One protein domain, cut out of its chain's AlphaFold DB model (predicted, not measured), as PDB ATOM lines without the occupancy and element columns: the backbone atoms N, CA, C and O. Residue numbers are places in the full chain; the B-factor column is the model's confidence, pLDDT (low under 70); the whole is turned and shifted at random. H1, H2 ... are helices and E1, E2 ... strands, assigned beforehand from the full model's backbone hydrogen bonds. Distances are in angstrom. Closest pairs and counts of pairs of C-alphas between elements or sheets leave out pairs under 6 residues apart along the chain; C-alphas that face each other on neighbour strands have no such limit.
ATOM      1  N   SER A  85      56.727 -23.012  18.253       56.50
ATOM      2  CA  SER A  85      57.587 -22.082  17.513       56.50
ATOM      3  C   SER A  85      57.412 -22.278  16.002       56.50
ATOM      4  O   SER A  85      57.089 -23.380  15.555       56.50
ATOM      5  N   ARG A  86      57.673 -21.246  15.188       54.06
ATOM      6  CA  ARG A  86      57.637 -21.390  13.719       54.06
ATOM      7  C   ARG A  86      58.568 -22.490  13.220       54.06
ATOM      8  O   ARG A  86      58.210 -23.230  12.312       54.06
ATOM      9  N   GLU A  87      59.747 -22.616  13.820       50.03
ATOM     10  CA  GLU A  87      60.706 -23.657  13.455       50.03
ATOM     11  C   GLU A  87      60.141 -25.060  13.733       50.03
ATOM     12  O   GLU A  87      60.300 -25.962  12.915       50.03
ATOM     13  N   ASP A  88      59.425 -25.242  14.845       53.31
ATOM     14  CA  ASP A  88      58.790 -26.519  15.184       53.31
ATOM     15  C   ASP A  88      57.547 -26.793  14.331       53.31
ATOM     16  O   ASP A  88      57.351 -27.925  13.892       53.31
ATOM     17  N   GLN A  89      56.748 -25.766  14.020       53.09
ATOM     18  CA  GLN A  89      55.648 -25.864  13.056       53.09
ATOM     19  C   GLN A  89      56.169 -26.305  11.681       53.09
ATOM     20  O   GLN A  89      55.636 -27.255  11.110       53.09
ATOM     21  N   HIS A  90      57.248 -25.689  11.184       48.75
ATOM     22  CA  HIS A  90      57.897 -26.068   9.926       48.75
ATOM     23  C   HIS A  90      58.474 -27.484   9.973       48.75
ATOM     24  O   HIS A  90      58.223 -28.261   9.062       48.75
ATOM     25  N   LYS A  91      59.160 -27.879  11.055       48.16
ATOM     26  CA  LYS A  91      59.652 -29.260  11.216       48.16
ATOM     27  C   LYS A  91      58.524 -30.285  11.199       48.16
ATOM     28  O   LYS A  91      58.711 -31.374  10.666       48.16
ATOM     29  N   ILE A  92      57.372 -29.962  11.790       46.78
ATOM     30  CA  ILE A  92      56.187 -30.824  11.785       46.78
ATOM     31  C   ILE A  92      55.541 -30.867  10.402       46.78
ATOM     32  O   ILE A  92      55.106 -31.936   9.989       46.78
ATOM     33  N   ILE A  93      55.486 -29.744   9.685       45.22
ATOM     34  CA  ILE A  93      55.030 -29.675   8.292       45.22
ATOM     35  C   ILE A  93      55.937 -30.522   7.389       45.22
ATOM     36  O   ILE A  93      55.429 -31.345   6.632       45.22
ATOM     37  N   ASP A  94      57.257 -30.405   7.541       38.16
ATOM     38  CA  ASP A  94      58.257 -31.184   6.801       38.16
ATOM     39  C   ASP A  94      58.164 -32.685   7.140       38.16
ATOM     40  O   ASP A  94      58.276 -33.544   6.264       38.16
ATOM     41  N   TYR A  95      57.885 -33.025   8.405       32.72
ATOM     42  CA  TYR A  95      57.510 -34.387   8.820       32.72
ATOM     43  C   TYR A  95      56.118 -34.803   8.319       32.72
ATOM     44  O   TYR A  95      55.806 -35.989   8.217       32.72
ATOM     45  N   GLY A  96      55.258 -33.835   8.026       33.16
ATOM     46  CA  GLY A  96      53.919 -33.996   7.486       33.16
ATOM     47  C   GLY A  96      53.933 -34.306   5.991       33.16
ATOM     48  O   GLY A  96      53.082 -35.047   5.510       33.16
ATOM     49  N   ASP A  97      54.939 -33.881   5.236       32.78
ATOM     50  CA  ASP A  97      55.116 -34.376   3.866       32.78
ATOM     51  C   ASP A  97      55.395 -35.890   3.834       32.78
ATOM     52  O   ASP A  97      54.981 -36.585   2.898       32.78
ATOM     53  N   THR A  98      55.969 -36.437   4.912       33.38
ATOM     54  CA  THR A  98      56.025 -37.880   5.191       33.38
ATOM     55  C   THR A  98      54.796 -38.424   5.940       33.38
ATOM     56  O   THR A  98      54.538 -39.629   5.858       33.38
ATOM     57  N   ILE A  99      53.993 -37.579   6.602       36.22
ATOM     58  CA  ILE A  99      52.742 -37.922   7.309       36.22
ATOM     59  C   ILE A  99      51.639 -36.857   7.062       36.22
ATOM     60  O   ILE A  99      51.368 -35.992   7.885       36.22
ATOM     61  N   ASN A 100      50.942 -36.955   5.923       41.50
ATOM     62  CA  ASN A 100      49.633 -36.329   5.640       41.50
ATOM     63  C   ASN A 100      49.483 -34.783   5.700       41.50
ATOM     64  O   ASN A 100      48.378 -34.284   5.921       41.50
ATOM     65  N   GLY A 101      50.532 -34.020   5.404       34.44
ATOM     66  CA  GLY A 101      50.472 -32.605   5.027       34.44
ATOM     67  C   GLY A 101      50.352 -32.414   3.508       34.44
ATOM     68  O   GLY A 101      50.691 -33.304   2.714       34.44
ATOM     69  N   VAL A 102      49.807 -31.273   3.085       42.19
ATOM     70  CA  VAL A 102      50.021 -30.738   1.734       42.19
ATOM     71  C   VAL A 102      50.410 -29.279   1.898       42.19
ATOM     72  O   VAL A 102      49.554 -28.461   2.235       42.19
ATOM     73  N   ASP A 103      51.683 -28.980   1.652       41.75
ATOM     74  CA  ASP A 103      52.108 -27.608   1.412       41.75
ATOM     75  C   ASP A 103      51.551 -27.161   0.055       41.75
ATOM     76  O   ASP A 103      51.746 -27.812  -0.978       41.75
ATOM     77  N   LEU A 104      50.774 -26.083   0.060       43.69
ATOM     78  CA  LEU A 104      50.278 -25.461  -1.158       43.69
ATOM     79  C   LEU A 104      51.191 -24.277  -1.474       43.69
ATOM     80  O   LEU A 104      50.791 -23.121  -1.359       43.69
ATOM     81  N   THR A 105      52.435 -24.569  -1.857       31.11
ATOM     82  CA  THR A 105      53.368 -23.548  -2.346       31.11
ATOM     83  C   THR A 105      52.938 -23.028  -3.714       31.11
ATOM     84  O   THR A 105      52.837 -23.780  -4.684       31.11
ATOM     85  N   TYR A 106      52.727 -21.714  -3.778       36.25
ATOM     86  CA  TYR A 106      52.323 -20.949  -4.955       36.25
ATOM     87  C   TYR A 106      53.481 -20.773  -5.949       36.25
ATOM     88  O   TYR A 106      54.594 -20.428  -5.558       36.25
ATOM     89  N   SER A 107      53.219 -20.958  -7.248       26.94
ATOM     90  CA  SER A 107      54.246 -20.850  -8.300       26.94
ATOM     91  C   SER A 107      54.478 -19.436  -8.849       26.94
ATOM     92  O   SER A 107      55.431 -19.243  -9.601       26.94
ATOM     93  N   ASP A 108      53.714 -18.419  -8.443       28.28
ATOM     94  CA  ASP A 108      54.101 -17.030  -8.692       28.28
ATOM     95  C   ASP A 108      53.587 -16.084  -7.603       28.28
ATOM     96  O   ASP A 108      52.486 -16.214  -7.071       28.28
ATOM     97  N   LEU A 115      43.490 -20.669  -5.279       49.88
ATOM     98  CA  LEU A 115      44.042 -22.001  -4.987       49.88
ATOM     99  C   LEU A 115      43.824 -22.833  -6.256       49.88
ATOM    100  O   LEU A 115      42.666 -23.026  -6.649       49.88
ATOM    101  N   GLY A 116      44.893 -23.231  -6.949       52.25
ATOM    102  CA  GLY A 116      44.771 -23.784  -8.289       52.25
ATOM    103  C   GLY A 116      43.783 -24.940  -8.243       52.25
ATOM    104  O   GLY A 116      43.924 -25.856  -7.433       52.25
ATOM    105  N   GLU A 117      42.728 -24.910  -9.067       55.03
ATOM    106  CA  GLU A 117      41.677 -25.943  -9.014       55.03
ATOM    107  C   GLU A 117      42.274 -27.355  -9.120       55.03
ATOM    108  O   GLU A 117      41.768 -28.316  -8.541       55.03
ATOM    109  N   PHE A 118      43.387 -27.448  -9.843       50.06
ATOM    110  CA  PHE A 118      44.210 -28.630 -10.010       50.06
ATOM    111  C   PHE A 118      44.864 -29.121  -8.707       50.06
ATOM    112  O   PHE A 118      44.773 -30.308  -8.397       50.06
ATOM    113  N   GLU A 119      45.470 -28.231  -7.923       66.19
ATOM    114  CA  GLU A 119      46.154 -28.556  -6.664       66.19
ATOM    115  C   GLU A 119      45.155 -29.030  -5.611       66.19
ATOM    116  O   GLU A 119      45.347 -30.086  -5.008       66.19
ATOM    117  N   ILE A 120      44.019 -28.337  -5.480       67.19
ATOM    118  CA  ILE A 120      42.948 -28.755  -4.567       67.19
ATOM    119  C   ILE A 120      42.381 -30.109  -4.988       67.19
ATOM    120  O   ILE A 120      42.184 -30.983  -4.146       67.19
ATOM    121  N   LYS A 121      42.127 -30.327  -6.285       66.19
ATOM    122  CA  LYS A 121      41.644 -31.628  -6.774       66.19
ATOM    123  C   LYS A 121      42.633 -32.746  -6.465       66.19
ATOM    124  O   LYS A 121      42.205 -33.832  -6.079       66.19
ATOM    125  N   ASN A 122      43.932 -32.504  -6.615       70.06
ATOM    126  CA  ASN A 122      44.960 -33.491  -6.291       70.06
ATOM    127  C   ASN A 122      45.066 -33.738  -4.784       70.06
ATOM    128  O   ASN A 122      45.152 -34.894  -4.378       70.06
ATOM    129  N   ALA A 123      44.961 -32.700  -3.957       67.12
ATOM    130  CA  ALA A 123      44.933 -32.838  -2.507       67.12
ATOM    131  C   ALA A 123      43.684 -33.615  -2.046       67.12
ATOM    132  O   ALA A 123      43.794 -34.574  -1.289       67.12
ATOM    133  N   ILE A 124      42.501 -33.321  -2.595       66.62
ATOM    134  CA  ILE A 124      41.273 -34.082  -2.316       66.62
ATOM    135  C   ILE A 124      41.419 -35.551  -2.748       66.62
ATOM    136  O   ILE A 124      40.953 -36.451  -2.050       66.62
ATOM    137  N   ARG A 125      42.091 -35.823  -3.875       69.44
ATOM    138  CA  ARG A 125      42.405 -37.199  -4.292       69.44
ATOM    139  C   ARG A 125      43.393 -37.878  -3.346       69.44
ATOM    140  O   ARG A 125      43.189 -39.039  -3.023       69.44
ATOM    141  N   LYS A 126      44.421 -37.176  -2.863       66.44
ATOM    142  CA  LYS A 126      45.359 -37.691  -1.849       66.44
ATOM    143  C   LYS A 126      44.611 -38.033  -0.552       66.44
ATOM    144  O   LYS A 126      44.815 -39.116  -0.009       66.44
ATOM    145  N   ALA A 127      43.651 -37.199  -0.148       62.44
ATOM    146  CA  ALA A 127      42.802 -37.429   1.021       62.44
ATOM    147  C   ALA A 127      41.942 -38.706   0.935       62.44
ATOM    148  O   ALA A 127      41.574 -39.251   1.971       62.44
ATOM    149  N   LEU A 128      41.663 -39.235  -0.269       60.50
ATOM    150  CA  LEU A 128      41.021 -40.552  -0.428       60.50
ATOM    151  C   LEU A 128      41.861 -41.685   0.172       60.50
ATOM    152  O   LEU A 128      41.310 -42.693   0.605       60.50
ATOM    153  N   HIS A 129      43.185 -41.533   0.161       56.50
ATOM    154  CA  HIS A 129      44.132 -42.548   0.612       56.50
ATOM    155  C   HIS A 129      44.640 -42.288   2.031       56.50
ATOM    156  O   HIS A 129      44.976 -43.235   2.737       56.50
ATOM    157  N   THR A 130      44.692 -41.022   2.447       55.84
ATOM    158  CA  THR A 130      45.239 -40.600   3.745       55.84
ATOM    159  C   THR A 130      44.168 -40.280   4.793       55.84
ATOM    160  O   THR A 130      44.488 -40.077   5.961       55.84
ATOM    161  N   GLY A 131      42.892 -40.235   4.395       67.56
ATOM    162  CA  GLY A 131      41.748 -39.907   5.246       67.56
ATOM    163  C   GLY A 131      41.487 -38.404   5.332       67.56
ATOM    164  O   GLY A 131      40.448 -37.928   4.866       67.56
ATOM    165  N   GLN A 132      42.425 -37.649   5.909       73.06
ATOM    166  CA  GLN A 132      42.339 -36.195   6.080       73.06
ATOM    167  C   GLN A 132      43.689 -35.532   5.788       73.06
ATOM    168  O   GLN A 132      44.742 -36.144   5.961       73.06
ATOM    169  N   LEU A 133      43.643 -34.285   5.322       71.44
ATOM    170  CA  LEU A 133      44.794 -33.431   5.050       71.44
ATOM    171  C   LEU A 133      44.516 -32.043   5.616       71.44
ATOM    172  O   LEU A 133      43.493 -31.432   5.289       71.44
ATOM    173  N   VAL A 134      45.431 -31.551   6.444       73.06
ATOM    174  CA  VAL A 134      45.392 -30.182   6.960       73.06
ATOM    175  C   VAL A 134      45.930 -29.245   5.885       73.06
ATOM    176  O   VAL A 134      46.917 -29.551   5.220       73.06
ATOM    177  N   VAL A 135      45.255 -28.116   5.700       76.56
ATOM    178  CA  VAL A 135      45.631 -27.084   4.740       76.56
ATOM    179  C   VAL A 135      46.160 -25.891   5.521       76.56
ATOM    180  O   VAL A 135      45.441 -25.305   6.330       76.56
ATOM    181  N   PHE A 136      47.409 -25.526   5.264       74.38
ATOM    182  CA  PHE A 136      48.067 -24.356   5.836       74.38
ATOM    183  C   PHE A 136      48.658 -23.503   4.711       74.38
ATOM    184  O   PHE A 136      48.724 -23.942   3.561       74.38
ATOM    185  N   ARG A 137      49.043 -22.270   5.037       71.19
ATOM    186  CA  ARG A 137      49.844 -21.424   4.154       71.19
ATOM    187  C   ARG A 137      51.136 -21.063   4.874       71.19
ATOM    188  O   ARG A 137      51.040 -20.726   6.052       71.19
ATOM    189  N   PRO A 138      52.304 -21.108   4.220       67.44
ATOM    190  CA  PRO A 138      53.576 -20.794   4.872       67.44
ATOM    191  C   PRO A 138      53.614 -19.399   5.517       67.44
ATOM    192  O   PRO A 138      54.282 -19.195   6.524       67.44
ATOM    193  N   GLU A 139      52.887 -18.432   4.951       69.94
ATOM    194  CA  GLU A 139      52.801 -17.065   5.474       69.94
ATOM    195  C   GLU A 139      51.828 -16.876   6.656       69.94
ATOM    196  O   GLU A 139      51.859 -15.831   7.318       69.94
ATOM    197  N   ASP A 140      50.961 -17.856   6.921       72.12
ATOM    198  CA  ASP A 140      49.934 -17.793   7.959       72.12
ATOM    199  C   ASP A 140      50.347 -18.616   9.188       72.12
ATOM    200  O   ASP A 140      50.809 -19.746   9.083       72.12
ATOM    201  N   HIS A 141      50.095 -18.088  10.390       69.94
ATOM    202  CA  HIS A 141      50.368 -18.815  11.648       69.94
ATOM    203  C   HIS A 141      49.377 -19.932  11.948       69.94
ATOM    204  O   HIS A 141      49.616 -20.785  12.802       69.94
ATOM    205  N   PHE A 142      48.229 -19.899  11.276       77.00
ATOM    206  CA  PHE A 142      47.122 -20.805  11.521       77.00
ATOM    207  C   PHE A 142      46.776 -21.536  10.234       77.00
ATOM    208  O   PHE A 142      46.643 -20.938   9.165       77.00
ATOM    209  N   TRP A 143      46.562 -22.841  10.357       76.75
ATOM    210  CA  TRP A 143      45.965 -23.649   9.305       76.75
ATOM    211  C   TRP A 143      44.561 -23.117   8.961       76.75
ATOM    212  O   TRP A 143      43.820 -22.655   9.825       76.75
ATOM    213  N   VAL A 144      44.173 -23.165   7.687       81.88
ATOM    214  CA  VAL A 144      42.913 -22.564   7.202       81.88
ATOM    215  C   VAL A 144      41.720 -23.517   7.268       81.88
ATOM    216  O   VAL A 144      40.564 -23.093   7.188       81.88
ATOM    217  N   GLY A 145      41.994 -24.812   7.381       83.00
ATOM    218  CA  GLY A 145      40.992 -25.868   7.393       83.00
ATOM    219  C   GLY A 145      41.596 -27.223   7.037       83.00
ATOM    220  O   GLY A 145      42.797 -27.341   6.804       83.00
ATOM    221  N   TRP A 146      40.766 -28.257   6.968       84.19
ATOM    222  CA  TRP A 146      41.197 -29.569   6.488       84.19
ATOM    223  C   TRP A 146      40.252 -30.083   5.409       84.19
ATOM    224  O   TRP A 146      39.072 -29.724   5.351       84.19
ATOM    225  N   ILE A 147      40.782 -30.926   4.534       84.50
ATOM    226  CA  ILE A 147      40.023 -31.646   3.514       84.50
ATOM    227  C   ILE A 147      40.150 -33.142   3.766       84.50
ATOM    228  O   ILE A 147      41.191 -33.622   4.199       84.50
ATOM    229  N   GLY A 148      39.084 -33.895   3.542       81.44
ATOM    230  CA  GLY A 148      39.075 -35.318   3.851       81.44
ATOM    231  C   GLY A 148      38.069 -36.091   3.028       81.44
ATOM    232  O   GLY A 148      37.124 -35.514   2.491       81.44
ATOM    233  N   PHE A 149      38.238 -37.405   2.959       80.94
ATOM    234  CA  PHE A 149      37.204 -38.309   2.473       80.94
ATOM    235  C   PHE A 149      36.757 -39.203   3.621       80.94
ATOM    236  O   PHE A 149      37.280 -40.292   3.832       80.94
ATOM    237  N   VAL A 150      35.811 -38.697   4.407       75.69
ATOM    238  CA  VAL A 150      35.415 -39.289   5.687       75.69
ATOM    239  C   VAL A 150      33.906 -39.422   5.764       75.69
ATOM    240  O   VAL A 150      33.161 -38.626   5.184       75.69
ATOM    241  N   ASP A 151      33.446 -40.430   6.494       81.38
ATOM    242  CA  ASP A 151      32.060 -40.479   6.923       81.38
ATOM    243  C   ASP A 151      31.900 -39.751   8.264       81.38
ATOM    244  O   ASP A 151      32.426 -40.170   9.290       81.38
ATOM    245  N   LYS A 152      31.196 -38.616   8.234       73.88
ATOM    246  CA  LYS A 152      30.890 -37.796   9.417       73.88
ATOM    247  C   LYS A 152      29.391 -37.783   9.737       73.88
ATOM    248  O   LYS A 152      28.944 -36.953  10.531       73.88
ATOM    249  N   ALA A 153      28.588 -38.645   9.106       71.62
ATOM    250  CA  ALA A 153      27.176 -38.759   9.454       71.62
ATOM    251  C   ALA A 153      26.995 -39.589  10.738       71.62
ATOM    252  O   ALA A 153      27.761 -40.500  11.028       71.62
ATOM    253  N   ARG A 154      25.961 -39.268  11.526       69.06
ATOM    254  CA  ARG A 154      25.636 -39.985  12.779       69.06
ATOM    255  C   ARG A 154      24.731 -41.204  12.548       69.06
ATOM    256  O   ARG A 154      24.079 -41.668  13.473       69.06
ATOM    257  N   THR A 155      24.625 -41.666  11.307       68.62
ATOM    258  CA  THR A 155      23.725 -42.747  10.889       68.62
ATOM    259  C   THR A 155      24.543 -43.967  10.494       68.62
ATOM    260  O   THR A 155      25.498 -43.811   9.746       68.62
ATOM    261  N   GLU A 156      24.136 -45.171  10.898       56.16
ATOM    262  CA  GLU A 156      24.870 -46.436  10.668       56.16
ATOM    263  C   GLU A 156      25.158 -46.801   9.195       56.16
ATOM    264  O   GLU A 156      25.891 -47.752   8.926       56.16
ATOM    265  N   HIS A 157      24.605 -46.078   8.215       62.97
ATOM    266  CA  HIS A 157      24.679 -46.435   6.790       62.97
ATOM    267  C   HIS A 157      25.119 -45.290   5.873       62.97
ATOM    268  O   HIS A 157      24.777 -45.263   4.684       62.97
ATOM    269  N   SER A 158      25.848 -44.308   6.392       71.38
ATOM    270  CA  SER A 158      26.362 -43.238   5.547       71.38
ATOM    271  C   SER A 158      27.549 -43.690   4.693       71.38
ATOM    272  O   SER A 158      28.340 -44.566   5.028       71.38
ATOM    273  N   LYS A 159      27.621 -43.117   3.490       80.62
ATOM    274  CA  LYS A 159      28.758 -43.290   2.585       80.62
ATOM    275  C   LYS A 159      29.774 -42.196   2.876       80.62
ATOM    276  O   LYS A 159      29.373 -41.057   3.132       80.62
ATOM    277  N   HIS A 160      31.052 -42.530   2.729       81.75
ATOM    278  CA  HIS A 160      32.137 -41.556   2.753       81.75
ATOM    279  C   HIS A 160      31.869 -40.442   1.732       81.75
ATOM    280  O   HIS A 160      31.352 -40.682   0.634       81.75
ATOM    281  N   LYS A 161      32.176 -39.209   2.130       88.81
ATOM    282  CA  LYS A 161      31.988 -38.003   1.324       88.81
ATOM    283  C   LYS A 161      33.259 -37.175   1.369       88.81
ATOM    284  O   LYS A 161      34.013 -37.233   2.336       88.81
ATOM    285  N   TYR A 162      33.452 -36.363   0.340       87.88
ATOM    286  CA  TYR A 162      34.447 -35.307   0.366       87.88
ATOM    287  C   TYR A 162      33.998 -34.247   1.365       87.88
ATOM    288  O   TYR A 162      32.960 -33.612   1.175       87.88
ATOM    289  N   CYS A 163      34.766 -34.083   2.427       88.81
ATOM    290  CA  CYS A 163      34.518 -33.159   3.515       88.81
ATOM    291  C   CYS A 163      35.538 -32.028   3.460       88.81
ATOM    292  O   CYS A 163      36.726 -32.257   3.243       88.81
ATOM    293  N   VAL A 164      35.050 -30.813   3.668       88.88
ATOM    294  CA  VAL A 164      35.857 -29.619   3.896       88.88
ATOM    295  C   VAL A 164      35.477 -29.104   5.269       88.88
ATOM    296  O   VAL A 164      34.300 -28.824   5.507       88.88
ATOM    297  N   TYR A 165      36.460 -28.986   6.149       88.19
ATOM    298  CA  TYR A 165      36.327 -28.297   7.417       88.19
ATOM    299  C   TYR A 165      36.889 -26.890   7.299       88.19
ATOM    300  O   TYR A 165      37.980 -26.693   6.764       88.19
ATOM    301  N   SER A 166      36.158 -25.914   7.826       88.25
ATOM    302  CA  SER A 166      36.640 -24.546   7.981       88.25
ATOM    303  C   SER A 166      35.803 -23.794   9.007       88.25
ATOM    304  O   SER A 166      34.577 -23.909   9.043       88.25
ATOM    305  N   ARG A 167      36.461 -22.894   9.739       86.44
ATOM    306  CA  ARG A 167      35.836 -21.904  10.629       86.44
ATOM    307  C   ARG A 167      34.744 -21.056   9.959       86.44
ATOM    308  O   ARG A 167      33.870 -20.522  10.635       86.44
ATOM    309  N   LYS A 168      34.795 -20.885   8.631       87.44
ATOM    310  CA  LYS A 168      33.814 -20.097   7.862       87.44
ATOM    311  C   LYS A 168      32.552 -20.885   7.510       87.44
ATOM    312  O   LYS A 168      31.595 -20.296   7.012       87.44
ATOM    313  N   ILE A 169      32.538 -22.193   7.749       90.81
ATOM    314  CA  ILE A 169      31.364 -23.034   7.535       90.81
ATOM    315  C   ILE A 169      30.503 -22.995   8.798       90.81
ATOM    316  O   ILE A 169      31.003 -23.171   9.905       90.81
ATOM    317  N   GLN A 170      29.202 -22.764   8.611       91.25
ATOM    318  CA  GLN A 170      28.187 -22.803   9.664       91.25
ATOM    319  C   GLN A 170      27.040 -23.711   9.218       91.25
ATOM    320  O   GLN A 170      26.050 -23.293   8.615       91.25
ATOM    321  N   ASN A 171      27.197 -25.002   9.467       88.31
ATOM    322  CA  ASN A 171      26.201 -26.020   9.206       88.31
ATOM    323  C   ASN A 171      25.217 -26.080  10.377       88.31
ATOM    324  O   ASN A 171      25.323 -26.921  11.267       88.31
ATOM    325  N   VAL A 172      24.215 -25.203  10.321       89.31
ATOM    326  CA  VAL A 172      23.145 -25.026  11.323       89.31
ATOM    327  C   VAL A 172      22.280 -26.271  11.593       89.31
ATOM    328  O   VAL A 172      21.341 -26.215  12.379       89.31
ATOM    329  N   LYS A 173      22.583 -27.411  10.962       86.50
ATOM    330  CA  LYS A 173      22.017 -28.725  11.305       86.50
ATOM    331  C   LYS A 173      22.612 -29.310  12.587       86.50
ATOM    332  O   LYS A 173      22.019 -30.215  13.166       86.50
ATOM    333  N   PHE A 174      23.784 -28.837  12.999       85.06
ATOM    334  CA  PHE A 174      24.476 -29.267  14.209       85.06
ATOM    335  C   PHE A 174      24.602 -28.095  15.189       85.06
ATOM    336  O   PHE A 174      24.484 -26.937  14.800       85.06
ATOM    337  N   SER A 175      24.824 -28.388  16.473       81.25
ATOM    338  CA  SER A 175      25.180 -27.343  17.445       81.25
ATOM    339  C   SER A 175      26.590 -26.819  17.166       81.25
ATOM    340  O   SER A 175      27.459 -27.611  16.807       81.25
ATOM    341  N   SER A 176      26.806 -25.520  17.392       79.06
ATOM    342  CA  SER A 176      28.080 -24.810  17.176       79.06
ATOM    343  C   SER A 176      29.296 -25.429  17.874       79.06
ATOM    344  O   SER A 176      30.402 -25.302  17.372       79.06
ATOM    345  N   GLY A 177      29.096 -26.142  18.987       77.62
ATOM    346  CA  GLY A 177      30.173 -26.843  19.695       77.62
ATOM    347  C   GLY A 177      30.598 -28.177  19.070       77.62
ATOM    348  O   GLY A 177      31.494 -28.823  19.595       77.62
ATOM    349  N   ASN A 178      29.949 -28.629  17.991       79.12
ATOM    350  CA  ASN A 178      30.321 -29.866  17.304       79.12
ATOM    351  C   ASN A 178      31.156 -29.573  16.060       79.12
ATOM    352  O   ASN A 178      30.801 -28.704  15.265       79.12
ATOM    353  N   GLU A 179      32.161 -30.404  15.794       79.50
ATOM    354  CA  GLU A 179      32.985 -30.321  14.584       79.50
ATOM    355  C   GLU A 179      32.138 -30.309  13.295       79.50
ATOM    356  O   GLU A 179      32.416 -29.546  12.371       79.50
ATOM    357  N   GLN A 180      31.039 -31.080  13.232       85.00
ATOM    358  CA  GLN A 180      30.161 -31.127  12.053       85.00
ATOM    359  C   GLN A 180      29.474 -29.793  11.732       85.00
ATOM    360  O   GLN A 180      29.013 -29.606  10.601       85.00
ATOM    361  N   PHE A 181      29.413 -28.862  12.690       85.94
ATOM    362  CA  PHE A 181      28.964 -27.495  12.443       85.94
ATOM    363  C   PHE A 181      29.901 -26.761  11.479       85.94
ATOM    364  O   PHE A 181      29.448 -25.953  10.676       85.94
ATOM    365  N   HIS A 182      31.186 -27.103  11.475       89.69
ATOM    366  CA  HIS A 182      32.203 -26.489  10.627       89.69
ATOM    367  C   HIS A 182      32.558 -27.330   9.394       89.69
ATOM    368  O   HIS A 182      33.535 -27.037   8.708       89.69
ATOM    369  N   ILE A 183      31.753 -28.353   9.069       90.00
ATOM    370  CA  ILE A 183      31.995 -29.256   7.936       90.00
ATOM    371  C   ILE A 183      30.941 -29.082   6.841       90.00
ATOM    372  O   ILE A 183      29.730 -29.130   7.078       90.00
ATOM    373  N   CYS A 184      31.414 -28.981   5.599       91.94
ATOM    374  CA  CYS A 184      30.611 -29.148   4.395       91.94
ATOM    375  C   CYS A 184      31.015 -30.449   3.689       91.94
ATOM    376  O   CYS A 184      32.186 -30.644   3.373       91.94
ATOM    377  N   ALA A 185      30.046 -31.330   3.426       90.88
ATOM    378  CA  ALA A 185      30.279 -32.631   2.804       90.88
ATOM    379  C   ALA A 185      29.579 -32.744   1.439       90.88
ATOM    380  O   ALA A 185      28.407 -32.386   1.302       90.88
ATOM    381  N   SER A 186      30.266 -33.302   0.442       90.38
ATOM    382  CA  SER A 186      29.766 -33.528  -0.919       90.38
ATOM    383  C   SER A 186      30.163 -34.914  -1.427       90.38
ATOM    384  O   SER A 186      31.239 -35.414  -1.124       90.38
ATOM    385  N   GLN A 187      29.307 -35.544  -2.230       89.44
ATOM    386  CA  GLN A 187      29.672 -36.757  -2.982       89.44
ATOM    387  C   GLN A 187      30.386 -36.430  -4.301       89.44
ATOM    388  O   GLN A 187      31.072 -37.275  -4.862       89.44
ATOM    389  N   ASP A 188      30.226 -35.200  -4.784       89.12
ATOM    390  CA  ASP A 188      30.836 -34.702  -6.010       89.12
ATOM    391  C   ASP A 188      32.131 -33.952  -5.676       89.12
ATOM    392  O   ASP A 188      32.110 -32.975  -4.915       89.12
ATOM    393  N   ILE A 189      33.239 -34.415  -6.260       84.31
ATOM    394  CA  ILE A 189      34.577 -33.844  -6.092       84.31
ATOM    395  C   ILE A 189      34.664 -32.410  -6.623       84.31
ATOM    396  O   ILE A 189      35.378 -31.588  -6.050       84.31
ATOM    397  N   VAL A 190      33.917 -32.072  -7.678       86.19
ATOM    398  CA  VAL A 190      33.914 -30.720  -8.252       86.19
ATOM    399  C   VAL A 190      33.292 -29.747  -7.258       86.19
ATOM    400  O   VAL A 190      33.889 -28.723  -6.932       86.19
ATOM    401  N   LYS A 191      32.146 -30.114  -6.673       90.00
ATOM    402  CA  LYS A 191      31.515 -29.327  -5.600       90.00
ATOM    403  C   LYS A 191      32.390 -29.247  -4.351       90.00
ATOM    404  O   LYS A 191      32.474 -28.189  -3.740       90.00
ATOM    405  N   ALA A 192      33.061 -30.337  -3.978       86.56
ATOM    406  CA  ALA A 192      33.996 -30.328  -2.855       86.56
ATOM    407  C   ALA A 192      35.165 -29.361  -3.090       86.56
ATOM    408  O   ALA A 192      35.524 -28.606  -2.193       86.56
ATOM    409  N   THR A 193      35.684 -29.317  -4.319       85.25
ATOM    410  CA  THR A 193      36.729 -28.373  -4.739       85.25
ATOM    411  C   THR A 193      36.237 -26.927  -4.636       85.25
ATOM    412  O   THR A 193      36.923 -26.082  -4.073       85.25
ATOM    413  N   GLN A 194      35.020 -26.637  -5.110       88.31
ATOM    414  CA  GLN A 194      34.415 -25.303  -4.986       88.31
ATOM    415  C   GLN A 194      34.204 -24.898  -3.520       88.31
ATOM    416  O   GLN A 194      34.477 -23.758  -3.150       88.31
ATOM    417  N   ASN A 195      33.766 -25.830  -2.669       91.38
ATOM    418  CA  ASN A 195      33.626 -25.591  -1.234       91.38
ATOM    419  C   ASN A 195      34.984 -25.320  -0.574       91.38
ATOM    420  O   ASN A 195      35.087 -24.397   0.227       91.38
ATOM    421  N   ALA A 196      36.023 -26.074  -0.937       87.56
ATOM    422  CA  ALA A 196      37.379 -25.849  -0.449       87.56
ATOM    423  C   ALA A 196      37.867 -24.440  -0.818       87.56
ATOM    424  O   ALA A 196      38.217 -23.677   0.077       87.56
ATOM    425  N   LYS A 197      37.760 -24.039  -2.092       85.81
ATOM    426  CA  LYS A 197      38.088 -22.672  -2.541       85.81
ATOM    427  C   LYS A 197      37.322 -21.596  -1.777       85.81
ATOM    428  O   LYS A 197      37.874 -20.561  -1.423       85.81
ATOM    429  N   ARG A 198      36.033 -21.839  -1.537       89.06
ATOM    430  CA  ARG A 198      35.145 -20.881  -0.881       89.06
ATOM    431  C   ARG A 198      35.439 -20.716   0.608       89.06
ATOM    432  O   ARG A 198      35.241 -19.622   1.123       89.06
ATOM    433  N   TYR A 199      35.813 -21.783   1.309       90.00
ATOM    434  CA  TYR A 199      35.846 -21.777   2.773       90.00
ATOM    435  C   TYR A 199      37.249 -21.859   3.376       90.00
ATOM    436  O   TYR A 199      37.418 -21.402   4.506       90.00
ATOM    437  N   LEU A 200      38.252 -22.378   2.664       85.69
ATOM    438  CA  LEU A 200      39.649 -22.417   3.123       85.69
ATOM    439  C   LEU A 200      40.315 -21.047   2.932       85.69
ATOM    440  O   LEU A 200      41.226 -20.862   2.126       85.69
ATOM    441  N   ILE A 201      39.783 -20.064   3.654       84.50
ATOM    442  CA  ILE A 201      40.211 -18.670   3.624       84.50
ATOM    443  C   ILE A 201      41.096 -18.402   4.852       84.50
ATOM    444  O   ILE A 201      40.701 -18.789   5.961       84.50
ATOM    445  N   PRO A 202      42.222 -17.681   4.684       83.00
ATOM    446  CA  PRO A 202      43.075 -17.217   5.776       83.00
ATOM    447  C   PRO A 202      42.332 -16.554   6.930       83.00
ATOM    448  O   PRO A 202      41.217 -16.026   6.794       83.00
ATOM    449  N   PHE A 203      42.974 -16.554   8.093       82.81
ATOM    450  CA  PHE A 203      42.513 -15.768   9.227       82.81
ATOM    451  C   PHE A 203      42.624 -14.273   8.920       82.81
ATOM    452  O   PHE A 203      43.636 -13.801   8.410       82.81
ATOM    453  N   ARG A 204      41.558 -13.512   9.199       84.81
ATOM    454  CA  ARG A 204      41.666 -12.049   9.220       84.81
ATOM    455  C   ARG A 204      42.398 -11.654  10.494       84.81
ATOM    456  O   ARG A 204      42.308 -12.380  11.482       84.81
TER     457      ARG A 204
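What this domain is: This is residues 85 to 108 and 115 to 204 of the 383 residues of an uncharacterized protein of Pelagibacteraceae bacterium TMED287 (UniProt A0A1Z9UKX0). A twisted five-stranded sheet has H2 and H4 crossing each other over one face, while H1 packs on the opposite face at the E1 edge. The small H3 sits at one end of E5. The printed part has 114 residues, in the order H1 E1 H2 E2 E3 E4 H3 E5 H4; its class is mixed, helices and strands. The mixed sheet runs E1 E2 E3 E4 E5. The whole is compact, with a radius of gyration of the C-alphas of 14.2 A and spans of 41 by 27 by 25 A.

Where its parts are: H1, residues 86 to 98, begins at C-alpha 86 (57.637, -21.390, 13.719) and is 18.6 A long. E1 is residues 101 to 103. H2, residues 117 to 130, measures 19.8 A. E2 is residues 132 to 136, E3 145 to 150 and E4 161 to 165. H3, residues 179 to 182, is joined by a tight link, with 0 residues between them, to E5, residues 183 to 186. H4, residues 189 to 199, measures 15.0 A and ends at C-alpha 199 (35.846, -21.777, 2.773).

How they stand to each other: H1 lies over E1, slantwise at 48 degrees on the local plane; C-alphas 93 and 101 are their closest, 6.3 A. E1 and E2 meet only at a point. E2, E3 and E4 form a meander, each strand the antiparallel neighbour of the one before; N 133 and O 147 are 2.8 A apart, N 148 and O 163 2.9 A. E4 and E5 are antiparallel, with N 162 and O 186 at 2.8 A. H2 lies over E2 and E3, H4 over E4, on the same face. They touch, closest at C-alphas 120 and 193, 6.2 A, and are only just about perpendicular at 72 degrees. H3 only grazes the sheet. Every O i to N i+4 pair is within hydrogen-bond range in H4, 8 of 9 in H1 and 9 of 10 in H2; H3 is too short for one.

The domain as a whole: The C-alphas farthest apart, of Asp 108 and Glu 156, are 45.8 A apart. Residues 109 to 114 are not printed, and C-alphas 108 and 115 are 11.8 A apart across the cut. The link E4 to H3 is long. Mean pLDDT of the printed part is 70.3, and 47 residues are under 70, among them residues 85 to 108.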